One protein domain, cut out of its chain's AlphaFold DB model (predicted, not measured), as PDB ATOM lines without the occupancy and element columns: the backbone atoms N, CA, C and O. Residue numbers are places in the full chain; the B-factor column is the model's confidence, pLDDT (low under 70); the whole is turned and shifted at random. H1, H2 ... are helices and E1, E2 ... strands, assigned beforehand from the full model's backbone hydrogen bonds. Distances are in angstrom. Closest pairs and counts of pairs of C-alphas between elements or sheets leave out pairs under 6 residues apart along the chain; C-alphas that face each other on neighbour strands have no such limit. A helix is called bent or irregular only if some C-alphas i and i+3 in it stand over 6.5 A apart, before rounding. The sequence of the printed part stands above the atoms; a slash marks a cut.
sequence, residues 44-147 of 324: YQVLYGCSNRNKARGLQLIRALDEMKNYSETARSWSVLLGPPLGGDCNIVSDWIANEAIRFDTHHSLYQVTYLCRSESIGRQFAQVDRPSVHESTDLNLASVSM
ATOM      1  N   TYR A  44       8.118 -35.629  -0.629       84.69
ATOM      2  CA  TYR A  44       7.091 -34.622  -0.879       84.69
ATOM      3  C   TYR A  44       6.073 -35.150  -1.882       84.69
ATOM      4  O   TYR A  44       6.417 -35.890  -2.802       84.69
ATOM      5  N   GLN A  45       4.823 -34.729  -1.718       83.31
ATOM      6  CA  GLN A  45       3.731 -35.085  -2.612       83.31
ATOM      7  C   GLN A  45       3.061 -33.816  -3.121       83.31
ATOM      8  O   GLN A  45       2.761 -32.897  -2.355       83.31
ATOM      9  N   VAL A  46       2.857 -33.748  -4.433       82.44
ATOM     10  CA  VAL A  46       2.200 -32.612  -5.079       82.44
ATOM     11  C   VAL A  46       0.736 -32.965  -5.289       82.44
ATOM     12  O   VAL A  46       0.422 -33.912  -6.003       82.44
ATOM     13  N   LEU A  47      -0.153 -32.182  -4.678       84.50
ATOM     14  CA  LEU A  47      -1.599 -32.325  -4.832       84.50
ATOM     15  C   LEU A  47      -2.128 -31.215  -5.736       84.50
ATOM     16  O   LEU A  47      -1.949 -30.031  -5.433       84.50
ATOM     17  N   TYR A  48      -2.809 -31.585  -6.818       83.62
ATOM     18  CA  TYR A  48      -3.323 -30.620  -7.787       83.62
ATOM     19  C   TYR A  48      -4.647 -29.981  -7.336       83.62
ATOM     20  O   TYR A  48      -5.482 -30.604  -6.678       83.62
ATOM     21  N   GLY A  49      -4.859 -28.724  -7.742       82.62
ATOM     22  CA  GLY A  49      -6.066 -27.940  -7.450       82.62
ATOM     23  C   GLY A  49      -5.976 -27.120  -6.157       82.62
ATOM     24  O   GLY A  49      -5.210 -27.457  -5.268       82.62
ATOM     25  N   CYS A  50      -6.767 -26.049  -6.047       80.62
ATOM     26  CA  CYS A  50      -6.669 -25.079  -4.940       80.62
ATOM     27  C   CYS A  50      -7.777 -25.178  -3.897       80.62
ATOM     28  O   CYS A  50      -7.754 -24.439  -2.925       80.62
ATOM     29  N   SER A  51      -8.754 -26.049  -4.119       76.94
ATOM     30  CA  SER A  51      -9.935 -26.162  -3.274       76.94
ATOM     31  C   SER A  51     -10.385 -27.608  -3.218       76.94
ATOM     32  O   SER A  51     -10.306 -28.321  -4.225       76.94
ATOM     33  N   ASN A  52     -10.926 -28.026  -2.077       69.50
ATOM     34  CA  ASN A  52     -11.578 -29.330  -1.937       69.50
ATOM     35  C   ASN A  52     -12.866 -29.439  -2.767       69.50
ATOM     36  O   ASN A  52     -13.346 -30.541  -3.014       69.50
ATOM     37  N   ARG A  53     -13.374 -28.313  -3.290       71.44
ATOM     38  CA  ARG A  53     -14.444 -28.287  -4.299       71.44
ATOM     39  C   ARG A  53     -14.003 -28.828  -5.659       71.44
ATOM     40  O   ARG A  53     -14.845 -29.240  -6.456       71.44
ATOM     41  N   ASN A  54     -12.701 -28.856  -5.943       78.25
ATOM     42  CA  ASN A  54     -12.200 -29.464  -7.168       78.25
ATOM     43  C   ASN A  54     -12.372 -30.980  -7.060       78.25
ATOM     44  O   ASN A  54     -11.740 -31.607  -6.212       78.25
ATOM     45  N   LYS A  55     -13.197 -31.564  -7.945       66.56
ATOM     46  CA  LYS A  55     -13.685 -32.959  -7.874       66.56
ATOM     47  C   LYS A  55     -12.624 -34.018  -7.539       66.56
ATOM     48  O   LYS A  55     -12.957 -35.024  -6.929       66.56
ATOM     49  N   ALA A  56     -11.366 -33.811  -7.929       82.75
ATOM     50  CA  ALA A  56     -10.288 -34.771  -7.698       82.75
ATOM     51  C   ALA A  56      -9.389 -34.463  -6.483       82.75
ATOM     52  O   ALA A  56      -8.636 -35.347  -6.080       82.75
ATOM     53  N   ARG A  57      -9.417 -33.249  -5.907       86.81
ATOM     54  CA  ARG A  57      -8.450 -32.847  -4.868       86.81
ATOM     55  C   ARG A  57      -8.667 -33.602  -3.562       86.81
ATOM     56  O   ARG A  57      -7.710 -34.158  -3.038       86.81
ATOM     57  N   GLY A  58      -9.907 -33.665  -3.072       87.00
ATOM     58  CA  GLY A  58     -10.211 -34.359  -1.815       87.00
ATOM     59  C   GLY A  58      -9.767 -35.825  -1.840       87.00
ATOM     60  O   GLY A  58      -9.110 -36.291  -0.919       87.00
ATOM     61  N   LEU A  59     -10.023 -36.532  -2.948       87.88
ATOM     62  CA  LEU A  59      -9.560 -37.912  -3.138       87.88
ATOM     63  C   LEU A  59      -8.028 -38.026  -3.187       87.88
ATOM     64  O   LEU A  59      -7.478 -38.965  -2.620       87.88
ATOM     65  N   GLN A  60      -7.337 -37.087  -3.844       91.19
ATOM     66  CA  GLN A  60      -5.868 -37.050  -3.848       91.19
ATOM     67  C   GLN A  60      -5.305 -36.820  -2.442       91.19
ATOM     68  O   GLN A  60      -4.338 -37.476  -2.074       91.19
ATOM     69  N   LEU A  61      -5.922 -35.933  -1.653       91.56
ATOM     70  CA  LEU A  61      -5.511 -35.658  -0.278       91.56
ATOM     71  C   LEU A  61      -5.659 -36.895   0.612       91.56
ATOM     72  O   LEU A  61      -4.722 -37.246   1.316       91.56
ATOM     73  N   ILE A  62      -6.801 -37.584   0.553       91.06
ATOM     74  CA  ILE A  62      -7.015 -38.799   1.351       91.06
ATOM     75  C   ILE A  62      -6.038 -39.911   0.954       91.06
ATOM     76  O   ILE A  62      -5.467 -40.546   1.831       91.06
ATOM     77  N   ARG A  63      -5.788 -40.115  -0.348       92.62
ATOM     78  CA  ARG A  63      -4.787 -41.095  -0.812       92.62
ATOM     79  C   ARG A  63      -3.379 -40.755  -0.332       92.62
ATOM     80  O   ARG A  63      -2.667 -41.644   0.106       92.62
ATOM     81  N   ALA A  64      -3.005 -39.479  -0.380       92.50
ATOM     82  CA  ALA A  64      -1.720 -39.006   0.118       92.50
ATOM     83  C   ALA A  64      -1.536 -39.288   1.616       92.50
ATOM     84  O   ALA A  64      -0.486 -39.770   2.032       92.50
ATOM     85  N   LEU A  65      -2.567 -39.023   2.424       92.94
ATOM     86  CA  LEU A  65      -2.542 -39.307   3.859       92.94
ATOM     87  C   LEU A  65      -2.426 -40.812   4.136       92.94
ATOM     88  O   LEU A  65      -1.588 -41.217   4.938       92.94
ATOM     89  N   ASP A  66      -3.197 -41.633   3.423       92.56
ATOM     90  CA  ASP A  66      -3.138 -43.094   3.538       92.56
ATOM     91  C   ASP A  66      -1.752 -43.650   3.172       92.56
ATOM     92  O   ASP A  66      -1.168 -44.430   3.922       92.56
ATOM     93  N   GLU A  67      -1.162 -43.177   2.070       92.12
ATOM     94  CA  GLU A  67       0.209 -43.521   1.681       92.12
ATOM     95  C   GLU A  67       1.219 -43.138   2.772       92.12
ATOM     96  O   GLU A  67       2.067 -43.951   3.137       92.12
ATOM     97  N   MET A  68       1.126 -41.924   3.326       91.06
ATOM     98  CA  MET A  68       2.029 -41.448   4.382       91.06
ATOM     99  C   MET A  68       1.929 -42.271   5.665       91.06
ATOM    100  O   MET A  68       2.958 -42.553   6.280       91.06
ATOM    101  N   LYS A  69       0.724 -42.689   6.047       89.69
ATOM    102  CA  LYS A  69       0.517 -43.588   7.184       89.69
ATOM    103  C   LYS A  69       1.080 -44.976   6.926       89.69
ATOM    104  O   LYS A  69       1.797 -45.510   7.762       89.69
ATOM    105  N   ASN A  70       0.834 -45.544   5.748       90.25
ATOM    106  CA  ASN A  70       1.423 -46.833   5.387       90.25
ATOM    107  C   ASN A  70       2.962 -46.768   5.439       90.25
ATOM    108  O   ASN A  70       3.625 -47.709   5.888       90.25
ATOM    109  N   TYR A  71       3.550 -45.633   5.043       88.62
ATOM    110  CA  TYR A  71       4.976 -45.389   5.237       88.62
ATOM    111  C   TYR A  71       5.365 -45.295   6.714       88.62
ATOM    112  O   TYR A  71       6.375 -45.889   7.074       88.62
ATOM    113  N   SER A  72       4.609 -44.599   7.568       89.12
ATOM    114  CA  SER A  72       4.950 -44.489   8.993       89.12
ATOM    115  C   SER A  72       4.861 -45.828   9.721       89.12
ATOM    116  O   SER A  72       5.742 -46.146  10.509       89.12
ATOM    117  N   GLU A  73       3.859 -46.651   9.409       87.75
ATOM    118  CA  GLU A  73       3.661 -47.965  10.032       87.75
ATOM    119  C   GLU A  73       4.744 -48.981   9.644       87.75
ATOM    120  O   GLU A  73       5.057 -49.891  10.410       87.75
ATOM    121  N   THR A  74       5.328 -48.838   8.453       86.38
ATOM    122  CA  THR A  74       6.411 -49.713   7.975       86.38
ATOM    123  C   THR A  74       7.801 -49.152   8.264       86.38
ATOM    124  O   THR A  74       8.788 -49.898   8.295       86.38
ATOM    125  N   ALA A  75       7.905 -47.842   8.485       80.31
ATOM    126  CA  ALA A  75       9.147 -47.187   8.835       80.31
ATOM    127  C   ALA A  75       9.479 -47.439  10.307       80.31
ATOM    128  O   ALA A  75       8.756 -47.042  11.211       80.31
ATOM    129  N   ARG A  76      10.657 -48.005  10.571       81.69
ATOM    130  CA  ARG A  76      11.223 -48.085  11.931       81.69
ATOM    131  C   ARG A  76      11.780 -46.726  12.385       81.69
ATOM    132  O   ARG A  76      12.935 -46.629  12.799       81.69
ATOM    133  N   SER A  77      11.016 -45.651  12.194       85.38
ATOM    134  CA  SER A  77      11.438 -44.272  12.440       85.38
ATOM    135  C   SER A  77      10.252 -43.327  12.572       85.38
ATOM    136  O   SER A  77       9.276 -43.455  11.840       85.38
ATOM    137  N   TRP A  78      10.423 -42.286  13.382       87.69
ATOM    138  CA  TRP A  78       9.469 -41.187  13.505       87.69
ATOM    139  C   TRP A  78       9.146 -40.547  12.157       87.69
ATOM    140  O   TRP A  78      10.049 -40.135  11.422       87.69
ATOM    141  N   SER A  79       7.854 -40.422  11.869       91.06
ATOM    142  CA  SER A  79       7.350 -39.844  10.626       91.06
ATOM    143  C   SER A  79       6.585 -38.562  10.915       91.06
ATOM    144  O   SER A  79       5.701 -38.537  11.768       91.06
ATOM    145  N   VAL A  80       6.934 -37.480  10.214       91.94
ATOM    146  CA  VAL A  80       6.327 -36.159  10.422       91.94
ATOM    147  C   VAL A  80       5.858 -35.584   9.092       91.94
ATOM    148  O   VAL A  80       6.656 -35.371   8.178       91.94
ATOM    149  N   LEU A  81       4.569 -35.272   9.005       93.31
ATOM    150  CA  LEU A  81       3.978 -34.474   7.942       93.31
ATOM    151  C   LEU A  81       4.195 -32.981   8.217       93.31
ATOM    152  O   LEU A  81       3.796 -32.462   9.259       93.31
ATOM    153  N   LEU A  82       4.763 -32.268   7.243       91.25
ATOM    154  CA  LEU A  82       4.870 -30.809   7.259       91.25
ATOM    155  C   LEU A  82       3.780 -30.188   6.372       91.25
ATOM    156  O   LEU A  82       3.872 -30.246   5.145       91.25
ATOM    157  N   GLY A  83       2.760 -29.567   6.970       88.81
ATOM    158  CA  GLY A  83       1.652 -28.934   6.236       88.81
ATOM    159  C   GLY A  83       0.271 -29.163   6.861       88.81
ATOM    160  O   GLY A  83       0.189 -29.450   8.058       88.81
ATOM    161  N   PRO A  84      -0.827 -29.028   6.086       88.75
ATOM    162  CA  PRO A  84      -0.883 -28.739   4.645       88.75
ATOM    163  C   PRO A  84      -0.615 -27.258   4.286       88.75
ATOM    164  O   PRO A  84      -0.767 -26.383   5.136       88.75
ATOM    165  N   PRO A  85      -0.250 -26.956   3.021       81.62
ATOM    166  CA  PRO A  85      -0.050 -25.585   2.531       81.62
ATOM    167  C   PRO A  85      -1.351 -24.820   2.243       81.62
ATOM    168  O   PRO A  85      -1.304 -23.616   2.001       81.62
ATOM    169  N   LEU A  86      -2.504 -25.496   2.194       85.38
ATOM    170  CA  LEU A  86      -3.797 -24.861   1.935       85.38
ATOM    171  C   LEU A  86      -4.649 -24.828   3.195       85.38
ATOM    172  O   LEU A  86      -4.879 -25.861   3.824       85.38
ATOM    173  N   GLY A  87      -5.183 -23.643   3.499       83.56
ATOM    174  CA  GLY A  87      -6.075 -23.413   4.633       83.56
ATOM    175  C   GLY A  87      -7.298 -24.338   4.630       83.56
ATOM    176  O   GLY A  87      -7.708 -24.829   5.679       83.56
ATOM    177  N   GLY A  88      -7.854 -24.617   3.446       83.62
ATOM    178  CA  GLY A  88      -9.004 -25.513   3.276       83.62
ATOM    179  C   GLY A  88      -8.752 -26.981   3.644       83.62
ATOM    180  O   GLY A  88      -9.708 -27.703   3.922       83.62
ATOM    181  N   ASP A  89      -7.492 -27.423   3.690       88.56
ATOM    182  CA  ASP A  89      -7.128 -28.810   4.016       88.56
ATOM    183  C   ASP A  89      -6.831 -28.999   5.510       88.56
ATOM    184  O   ASP A  89      -6.756 -30.125   5.996       88.56
ATOM    185  N   CYS A  90      -6.662 -27.900   6.250       87.88
ATOM    186  CA  CYS A  90      -6.147 -27.891   7.614       87.88
ATOM    187  C   CYS A  90      -6.903 -28.802   8.578       87.88
ATOM    188  O   CYS A  90      -6.276 -29.597   9.279       87.88
ATOM    189  N   ASN A  91      -8.232 -28.687   8.611       87.62
ATOM    190  CA  ASN A  91      -9.051 -29.481   9.522       87.62
ATOM    191  C   ASN A  91      -9.013 -30.954   9.116       87.62
ATOM    192  O   ASN A  91      -8.668 -31.781   9.943       87.62
ATOM    193  N   ILE A  92      -9.223 -31.261   7.829       89.62
ATOM    194  CA  ILE A  92      -9.223 -32.640   7.318       89.62
ATOM    195  C   ILE A  92      -7.910 -33.350   7.657       89.62
ATOM    196  O   ILE A  92      -7.944 -34.440   8.209       89.62
ATOM    197  N   VAL A  93      -6.760 -32.733   7.367       91.88
ATOM    198  CA  VAL A  93      -5.450 -33.346   7.643       91.88
ATOM    199  C   VAL A  93      -5.235 -33.535   9.143       91.88
ATOM    200  O   VAL A  93      -4.841 -34.614   9.576       91.88
ATOM    201  N   SER A  94      -5.507 -32.499   9.937       90.75
ATOM    202  CA  SER A  94      -5.227 -32.550  11.375       90.75
ATOM    203  C   SER A  94      -6.191 -33.476  12.120       90.75
ATOM    204  O   SER A  94      -5.778 -34.134  13.069       90.75
ATOM    205  N   ASP A  95      -7.458 -33.548  11.699       89.44
ATOM    206  CA  ASP A  95      -8.453 -34.499  12.206       89.44
ATOM    207  C   ASP A  95      -8.092 -35.931  11.812       89.44
ATOM    208  O   ASP A  95      -8.199 -36.836  12.633       89.44
ATOM    209  N   TRP A  96      -7.655 -36.156  10.572       91.75
ATOM    210  CA  TRP A  96      -7.302 -37.492  10.098       91.75
ATOM    211  C   TRP A  96      -6.137 -38.082  10.897       91.75
ATOM    212  O   TRP A  96      -6.244 -39.205  11.374       91.75
ATOM    213  N   ILE A  97      -5.082 -37.290  11.122       91.00
ATOM    214  CA  ILE A  97      -3.914 -37.703  11.916       91.00
ATOM    215  C   ILE A  97      -4.286 -37.867  13.396       91.00
ATOM    216  O   ILE A  97      -3.926 -38.859  14.019       91.00
ATOM    217  N   ALA A  98      -5.047 -36.930  13.971       88.69
ATOM    218  CA  ALA A  98      -5.449 -37.015  15.376       88.69
ATOM    219  C   ALA A  98      -6.379 -38.202  15.671       88.69
ATOM    220  O   ALA A  98      -6.361 -38.721  16.781       88.69
ATOM    221  N   ASN A  99      -7.177 -38.655  14.702       87.62
ATOM    222  CA  ASN A  99      -8.051 -39.818  14.874       87.62
ATOM    223  C   ASN A  99      -7.322 -41.166  14.757       87.62
ATOM    224  O   ASN A  99      -7.950 -42.212  14.920       87.62
ATOM    225  N   GLU A 100      -6.018 -41.175  14.485       82.25
ATOM    226  CA  GLU A 100      -5.237 -42.403  14.557       82.25
ATOM    227  C   GLU A 100      -5.088 -42.888  16.003       82.25
ATOM    228  O   GLU A 100      -5.056 -42.111  16.960       82.25
ATOM    229  N   ALA A 101      -4.976 -44.205  16.163       74.31
ATOM    230  CA  ALA A 101      -4.636 -44.796  17.443       74.31
ATOM    231  C   ALA A 101      -3.116 -44.828  17.598       74.31
ATOM    232  O   ALA A 101      -2.420 -45.511  16.839       74.31
ATOM    233  N   ILE A 102      -2.601 -44.148  18.623       74.00
ATOM    234  CA  ILE A 102      -1.246 -44.418  19.091       74.00
ATOM    235  C   ILE A 102      -1.254 -45.790  19.754       74.00
ATOM    236  O   ILE A 102      -1.947 -46.015  20.749       74.00
ATOM    237  N   ARG A 103      -0.426 -46.686  19.223       71.38
ATOM    238  CA  ARG A 103      -0.101 -47.964  19.857       71.38
ATOM    239  C   ARG A 103       1.086 -47.790  20.812       71.38
ATOM    240  O   ARG A 103       1.691 -46.719  20.898       71.38
ATOM    241  N   PHE A 104       1.454 -48.872  21.492       66.06
ATOM    242  CA  PHE A 104       2.667 -48.962  22.313       66.06
ATOM    243  C   PHE A 104       3.915 -48.416  21.618       66.06
ATOM    244  O   PHE A 104       4.772 -47.822  22.269       66.06
ATOM    245  N   ASP A 105       3.998 -48.607  20.301       72.44
ATOM    246  CA  ASP A 105       5.168 -48.243  19.535       72.44
ATOM    247  C   ASP A 105       5.036 -46.886  18.838       72.44
ATOM    248  O   ASP A 105       4.446 -46.745  17.767       72.44
ATOM    249  N   THR A 106       5.590 -45.865  19.479       75.88
ATOM    250  CA  THR A 106       5.377 -44.456  19.127       75.88
ATOM    251  C   THR A 106       6.044 -44.065  17.812       75.88
ATOM    252  O   THR A 106       5.655 -43.079  17.195       75.88
ATOM    253  N   HIS A 107       7.050 -44.822  17.368       80.00
ATOM    254  CA  HIS A 107       7.769 -44.508  16.138       80.00
ATOM    255  C   HIS A 107       7.008 -44.904  14.867       80.00
ATOM    256  O   HIS A 107       7.389 -44.440  13.800       80.00
ATOM    257  N   HIS A 108       5.930 -45.689  14.973       83.88
ATOM    258  CA  HIS A 108       5.075 -46.052  13.835       83.88
ATOM    259  C   HIS A 108       3.941 -45.051  13.565       83.88
ATOM    260  O   HIS A 108       3.231 -45.164  12.564       83.88
ATOM    261  N   SER A 109       3.751 -44.071  14.451       87.50
ATOM    262  CA  SER A 109       2.705 -43.060  14.309       87.50
ATOM    263  C   SER A 109       3.122 -41.940  13.359       87.50
ATOM    264  O   SER A 109       4.289 -41.535  13.310       87.50
ATOM    265  N   LEU A 110       2.143 -41.409  12.628       90.50
ATOM    266  CA  LEU A 110       2.315 -40.199  11.842       90.50
ATOM    267  C   LEU A 110       2.056 -38.977  12.728       90.50
ATOM    268  O   LEU A 110       1.003 -38.842  13.342       90.50
ATOM    269  N   TYR A 111       3.020 -38.066  12.776       92.56
ATOM    270  CA  TYR A 111       2.899 -36.785  13.467       92.56
ATOM    271  C   TYR A 111       2.744 -35.655  12.460       92.56
ATOM    272  O   TYR A 111       3.120 -35.787  11.297       92.56
ATOM    273  N   GLN A 112       2.255 -34.503  12.905       93.38
ATOM    274  CA  GLN A 112       2.100 -33.330  12.058       93.38
ATOM    275  C   GLN A 112       2.725 -32.088  12.692       93.38
ATOM    276  O   GLN A 112       2.501 -31.771  13.859       93.38
ATOM    277  N   VAL A 113       3.440 -31.321  11.873       91.94
ATOM    278  CA  VAL A 113       3.761 -29.922  12.157       91.94
ATOM    279  C   VAL A 113       3.129 -29.075  11.066       91.94
ATOM    280  O   VAL A 113       3.491 -29.160   9.891       91.94
ATOM    281  N   THR A 114       2.167 -28.245  11.450       89.31
ATOM    282  CA  THR A 114       1.525 -27.321  10.525       89.31
ATOM    283  C   THR A 114       2.092 -25.918  10.676       89.31
ATOM    284  O   THR A 114       2.088 -25.326  11.754       89.31
ATOM    285  N   TYR A 115       2.598 -25.381   9.569       83.69
ATOM    286  CA  TYR A 115       3.181 -24.041   9.512       83.69
ATOM    287  C   TYR A 115       2.177 -22.959   9.100       83.69
ATOM    288  O   TYR A 115       2.495 -21.780   9.185       83.69
ATOM    289  N   LEU A 116       0.984 -23.352   8.643       81.75
ATOM    290  CA  LEU A 116      -0.046 -22.436   8.147       81.75
ATOM    291  C   LEU A 116      -1.362 -22.595   8.902       81.75
ATOM    292  O   LEU A 116      -2.038 -21.610   9.188       81.75
ATOM    293  N   CYS A 117      -1.733 -23.829   9.240       84.31
ATOM    294  CA  CYS A 117      -3.012 -24.100   9.870       84.31
ATOM    295  C   CYS A 117      -2.993 -23.678  11.326       84.31
ATOM    296  O   CYS A 117      -2.120 -24.081  12.095       84.31
ATOM    297  N   ARG A 118      -4.021 -22.945  11.730       80.12
ATOM    298  CA  ARG A 118      -4.288 -22.662  13.131       80.12
ATOM    299  C   ARG A 118      -5.013 -23.844  13.768       80.12
ATOM    300  O   ARG A 118      -5.953 -24.391  13.193       80.12
ATOM    301  N   SER A 119      -4.585 -24.185  14.974       73.88
ATOM    302  CA  SER A 119      -5.300 -25.073  15.887       73.88
ATOM    303  C   SER A 119      -5.850 -24.244  17.056       73.88
ATOM    304  O   SER A 119      -5.310 -23.178  17.345       73.88
ATOM    305  N   GLU A 120      -6.949 -24.679  17.680       67.38
ATOM    306  CA  GLU A 120      -7.557 -23.982  18.834       67.38
ATOM    307  C   GLU A 120      -6.608 -23.935  20.042       67.38
ATOM    308  O   GLU A 120      -6.591 -22.971  20.804       67.38
ATOM    309  N   SER A 121      -5.778 -24.968  20.163       72.38
ATOM    310  CA  SER A 121      -4.643 -25.108  21.071       72.38
ATOM    311  C   SER A 121      -3.324 -25.152  20.285       72.38
ATOM    312  O   SER A 121      -3.318 -25.361  19.071       72.38
ATOM    313  N   ILE A 122      -2.185 -25.038  20.984       72.31
ATOM    314  CA  ILE A 122      -0.831 -25.175  20.397       72.31
ATOM    315  C   ILE A 122      -0.679 -26.494  19.619       72.31
ATOM    316  O   ILE A 122       0.039 -26.553  18.621       72.31
ATOM    317  N   GLY A 123      -1.393 -27.539  20.027       81.50
ATOM    318  CA  GLY A 123      -1.445 -28.790  19.293       81.50
ATOM    319  C   GLY A 123      -2.671 -29.629  19.621       81.50
ATOM    320  O   GLY A 123      -3.348 -29.404  20.627       81.50
ATOM    321  N   ARG A 124      -2.952 -30.589  18.748       84.75
ATOM    322  CA  ARG A 124      -4.022 -31.576  18.893       84.75
ATOM    323  C   ARG A 124      -3.450 -32.878  19.413       84.75
ATOM    324  O   ARG A 124      -2.343 -33.256  19.034       84.75
ATOM    325  N   GLN A 125      -4.214 -33.551  20.258       86.50
ATOM    326  CA  GLN A 125      -3.850 -34.851  20.805       86.50
ATOM    327  C   GLN A 125      -4.441 -35.978  19.960       86.50
ATOM    328  O   GLN A 125      -5.431 -35.766  19.259       86.50
ATOM    329  N   PHE A 126      -3.837 -37.162  20.034       85.00
ATOM    330  CA  PHE A 126      -4.443 -38.368  19.476       85.00
ATOM    331  C   PHE A 126      -5.725 -38.725  20.231       85.00
ATOM    332  O   PHE A 126      -5.778 -38.635  21.458       85.00
ATOM    333  N   ALA A 127      -6.748 -39.152  19.495       81.31
ATOM    334  CA  ALA A 127      -8.050 -39.519  20.036       81.31
ATOM    335  C   ALA A 127      -8.004 -40.831  20.832       81.31
ATOM    336  O   ALA A 127      -8.809 -41.030  21.741       81.31
ATOM    337  N   GLN A 128      -7.079 -41.731  20.487       75.38
ATOM    338  CA  GLN A 128      -6.905 -43.023  21.145       75.38
ATOM    339  C   GLN A 128      -5.435 -43.246  21.500       75.38
ATOM    340  O   GLN A 128      -4.555 -43.188  20.639       75.38
ATOM    341  N   VAL A 129      -5.184 -43.530  22.777       72.62
ATOM    342  CA  VAL A 129      -3.853 -43.824  23.311       72.62
ATOM    343  C   VAL A 129      -3.918 -45.174  24.010       72.62
ATOM    344  O   VAL A 129      -4.388 -45.276  25.139       72.62
ATOM    345  N   ASP A 130      -3.447 -46.219  23.335       66.62
ATOM    346  CA  ASP A 130      -3.378 -47.567  23.899       66.62
ATOM    347  C   ASP A 130      -2.004 -47.774  24.552       66.62
ATOM    348  O   ASP A 130      -1.102 -48.416  24.003       66.62
ATOM    349  N   ARG A 131      -1.799 -47.100  25.694       64.94
ATOM    350  CA  ARG A 131      -0.574 -47.190  26.499       64.94
ATOM    351  C   ARG A 131      -0.922 -47.376  27.985       64.94
ATOM    352  O   ARG A 131      -1.467 -46.460  28.593       64.94
ATOM    353  N   PRO A 132      -0.542 -48.500  28.613       56.34
ATOM    354  CA  PRO A 132      -0.937 -48.839  29.982       56.34
ATOM    355  C   PRO A 132      -0.229 -48.020  31.075       56.34
ATOM    356  O   PRO A 132      -0.539 -48.195  32.249       56.34
ATOM    357  N   SER A 133       0.724 -47.149  30.726       55.59
ATOM    358  CA  SER A 133       1.576 -46.417  31.679       55.59
ATOM    359  C   SER A 133       1.600 -44.896  31.493       55.59
ATOM    360  O   SER A 133       2.383 -44.224  32.161       55.59
ATOM    361  N   VAL A 134       0.765 -44.331  30.616       54.50
ATOM    362  CA  VAL A 134       0.708 -42.872  30.429       54.50
ATOM    363  C   VAL A 134      -0.124 -42.256  31.547       54.50
ATOM    364  O   VAL A 134      -1.321 -42.508  31.660       54.50
ATOM    365  N   HIS A 135       0.502 -41.429  32.382       53.34
ATOM    366  CA  HIS A 135      -0.240 -40.514  33.240       53.34
ATOM    367  C   HIS A 135      -0.877 -39.437  32.356       53.34
ATOM    368  O   HIS A 135      -0.173 -38.610  31.774       53.34
ATOM    369  N   GLU A 136      -2.211 -39.443  32.269       52.78
ATOM    370  CA  GLU A 136      -3.020 -38.507  31.468       52.78
ATOM    371  C   GLU A 136      -2.689 -37.022  31.726       52.78
ATOM    372  O   GLU A 136      -2.983 -36.169  30.893       52.78
ATOM    373  N   SER A 137      -2.057 -36.700  32.859       50.91
ATOM    374  CA  SER A 137      -1.708 -35.336  33.260       50.91
ATOM    375  C   SER A 137      -0.302 -34.866  32.861       50.91
ATOM    376  O   SER A 137      -0.051 -33.662  32.939       50.91
ATOM    377  N   THR A 138       0.616 -35.752  32.446       50.16
ATOM    378  CA  THR A 138       2.029 -35.381  32.193       50.16
ATOM    379  C   THR A 138       2.509 -35.619  30.765       50.16
ATOM    380  O   THR A 138       3.372 -34.872  30.302       50.16
ATOM    381  N   ASP A 139       1.946 -36.590  30.044       57.94
ATOM    382  CA  ASP A 139       2.386 -36.912  28.682       57.94
ATOM    383  C   ASP A 139       1.450 -36.300  27.635       57.94
ATOM    384  O   ASP A 139       0.334 -36.757  27.385       57.94
ATOM    385  N   LEU A 140       1.936 -35.248  26.978       63.28
ATOM    386  CA  LEU A 140       1.267 -34.633  25.838       63.28
ATOM    387  C   LEU A 140       1.342 -35.584  24.629       63.28
ATOM    388  O   LEU A 140       2.307 -35.560  23.866       63.28
ATOM    389  N   ASN A 141       0.310 -36.412  24.431       77.56
ATOM    390  CA  ASN A 141       0.147 -37.285  23.258       77.56
ATOM    391  C   ASN A 141      -0.230 -36.475  22.007       77.56
ATOM    392  O   ASN A 141      -1.316 -36.634  21.451       77.56
ATOM    393  N   LEU A 142       0.642 -35.555  21.596       85.25
ATOM    394  CA  LEU A 142       0.399 -34.642  20.484       85.25
ATOM    395  C   LEU A 142       0.490 -35.378  19.149       85.25
ATOM    396  O   LEU A 142       1.529 -35.935  18.810       85.25
ATOM    397  N   ALA A 143      -0.592 -35.309  18.385       88.69
ATOM    398  CA  ALA A 143      -0.675 -35.741  16.997       88.69
ATOM    399  C   ALA A 143      -0.231 -34.640  16.039       88.69
ATOM    400  O   ALA A 143       0.423 -34.889  15.030       88.69
ATOM    401  N   SER A 144      -0.569 -33.396  16.375       90.19
ATOM    402  CA  SER A 144      -0.339 -32.246  15.514       90.19
ATOM    403  C   SER A 144       0.054 -31.030  16.330       90.19
ATOM    404  O   SER A 144      -0.536 -30.779  17.378       90.19
ATOM    405  N   VAL A 145       1.024 -30.258  15.850       89.56
ATOM    406  CA  VAL A 145       1.442 -28.985  16.450       89.56
ATOM    407  C   VAL A 145       1.335 -27.878  15.414       89.56
ATOM    408  O   VAL A 145       1.791 -28.025  14.280       89.56
ATOM    409  N   SER A 146       0.746 -26.753  15.815       87.94
ATOM    410  CA  SER A 146       0.607 -25.564  14.982       87.94
ATOM    411  C   SER A 146       1.674 -24.532  15.317       87.94
ATOM    412  O   SER A 146       1.839 -24.135  16.469       87.94
ATOM    413  N   MET A 147       2.372 -24.065  14.283       86.00
ATOM    414  CA  MET A 147       3.284 -22.924  14.367       86.00
ATOM    415  C   MET A 147       2.578 -21.596  14.075       86.00
ATOM    416  O   MET A 147       3.209 -20.550  14.190       86.00
TER     417      MET A 147
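AT A GLANCE: This is residues 44 to 147 of the 324 residues of an uncharacterized protein of Dibothriocephalus latus (UniProt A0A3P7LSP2). A small four-stranded sheet has two helices on one face, making two layers: H2 runs over E2 and E4, and the longer H1 packs on E1 and E2 with its residues 65 to 73. Residues 134 to 139, between E3 and E4, stick out. The 104 printed residues, under half of them in named elements, are of mixed class: along the chain H1, E1, H2, E2, E3, E4. The mixed sheet runs E1 E2 E4 E3. The whole is compact, with a radius of gyration of the C-alphas of 14.0 A and spans of 44 by 31 by 18 A.

HOW THE PARTS SIT: H1, residues 57 to 74, has every O i to N i+4 pair within hydrogen-bond range. E1, residues 79 to 82, is the parallel neighbour of E2, residues 110 to 114, with N 81 and O 111 2.8 A apart. H1 is on the sheet; its closest C-alphas to E2 are those of Ser 72 and Leu 110, 5.8 A. H2, residues 87 to 98, is irregular, C-alphas 88 and 91 being 7.4 A apart, with 6 of 8 such pairs within range. H1 and H2 are close but not clearly touching, C-alphas of Leu 65 and Val 93 closest at 7.6 A. E1, H2 and E2 form a strand-helix-strand unit, parallel neighbour strands with a helix between, its crossover right-handed. H2 is on the sheet, height 9.6 A. E4, residues 142 to 146, is parallel to E2, N 112 and O 143 2.8 A apart, and forms an antiparallel hairpin with E3, residues 123 to 125, N 124 and O 144 2.8 A apart.

IN THESE COORDINATES: H1 begins at C-alpha 57 (-8.450, -32.847, -4.868) and spans 25.9 A; H2 spans 17.3 A. E4 ends at C-alpha 146 (0.607, -25.564, 14.982).

THE WHOLE: The printed part has no cut. The links H2 to E2 and E3 to E4 are long. Confidence is under 70 at residues 52, 55, 104, 120 and 130 to 140.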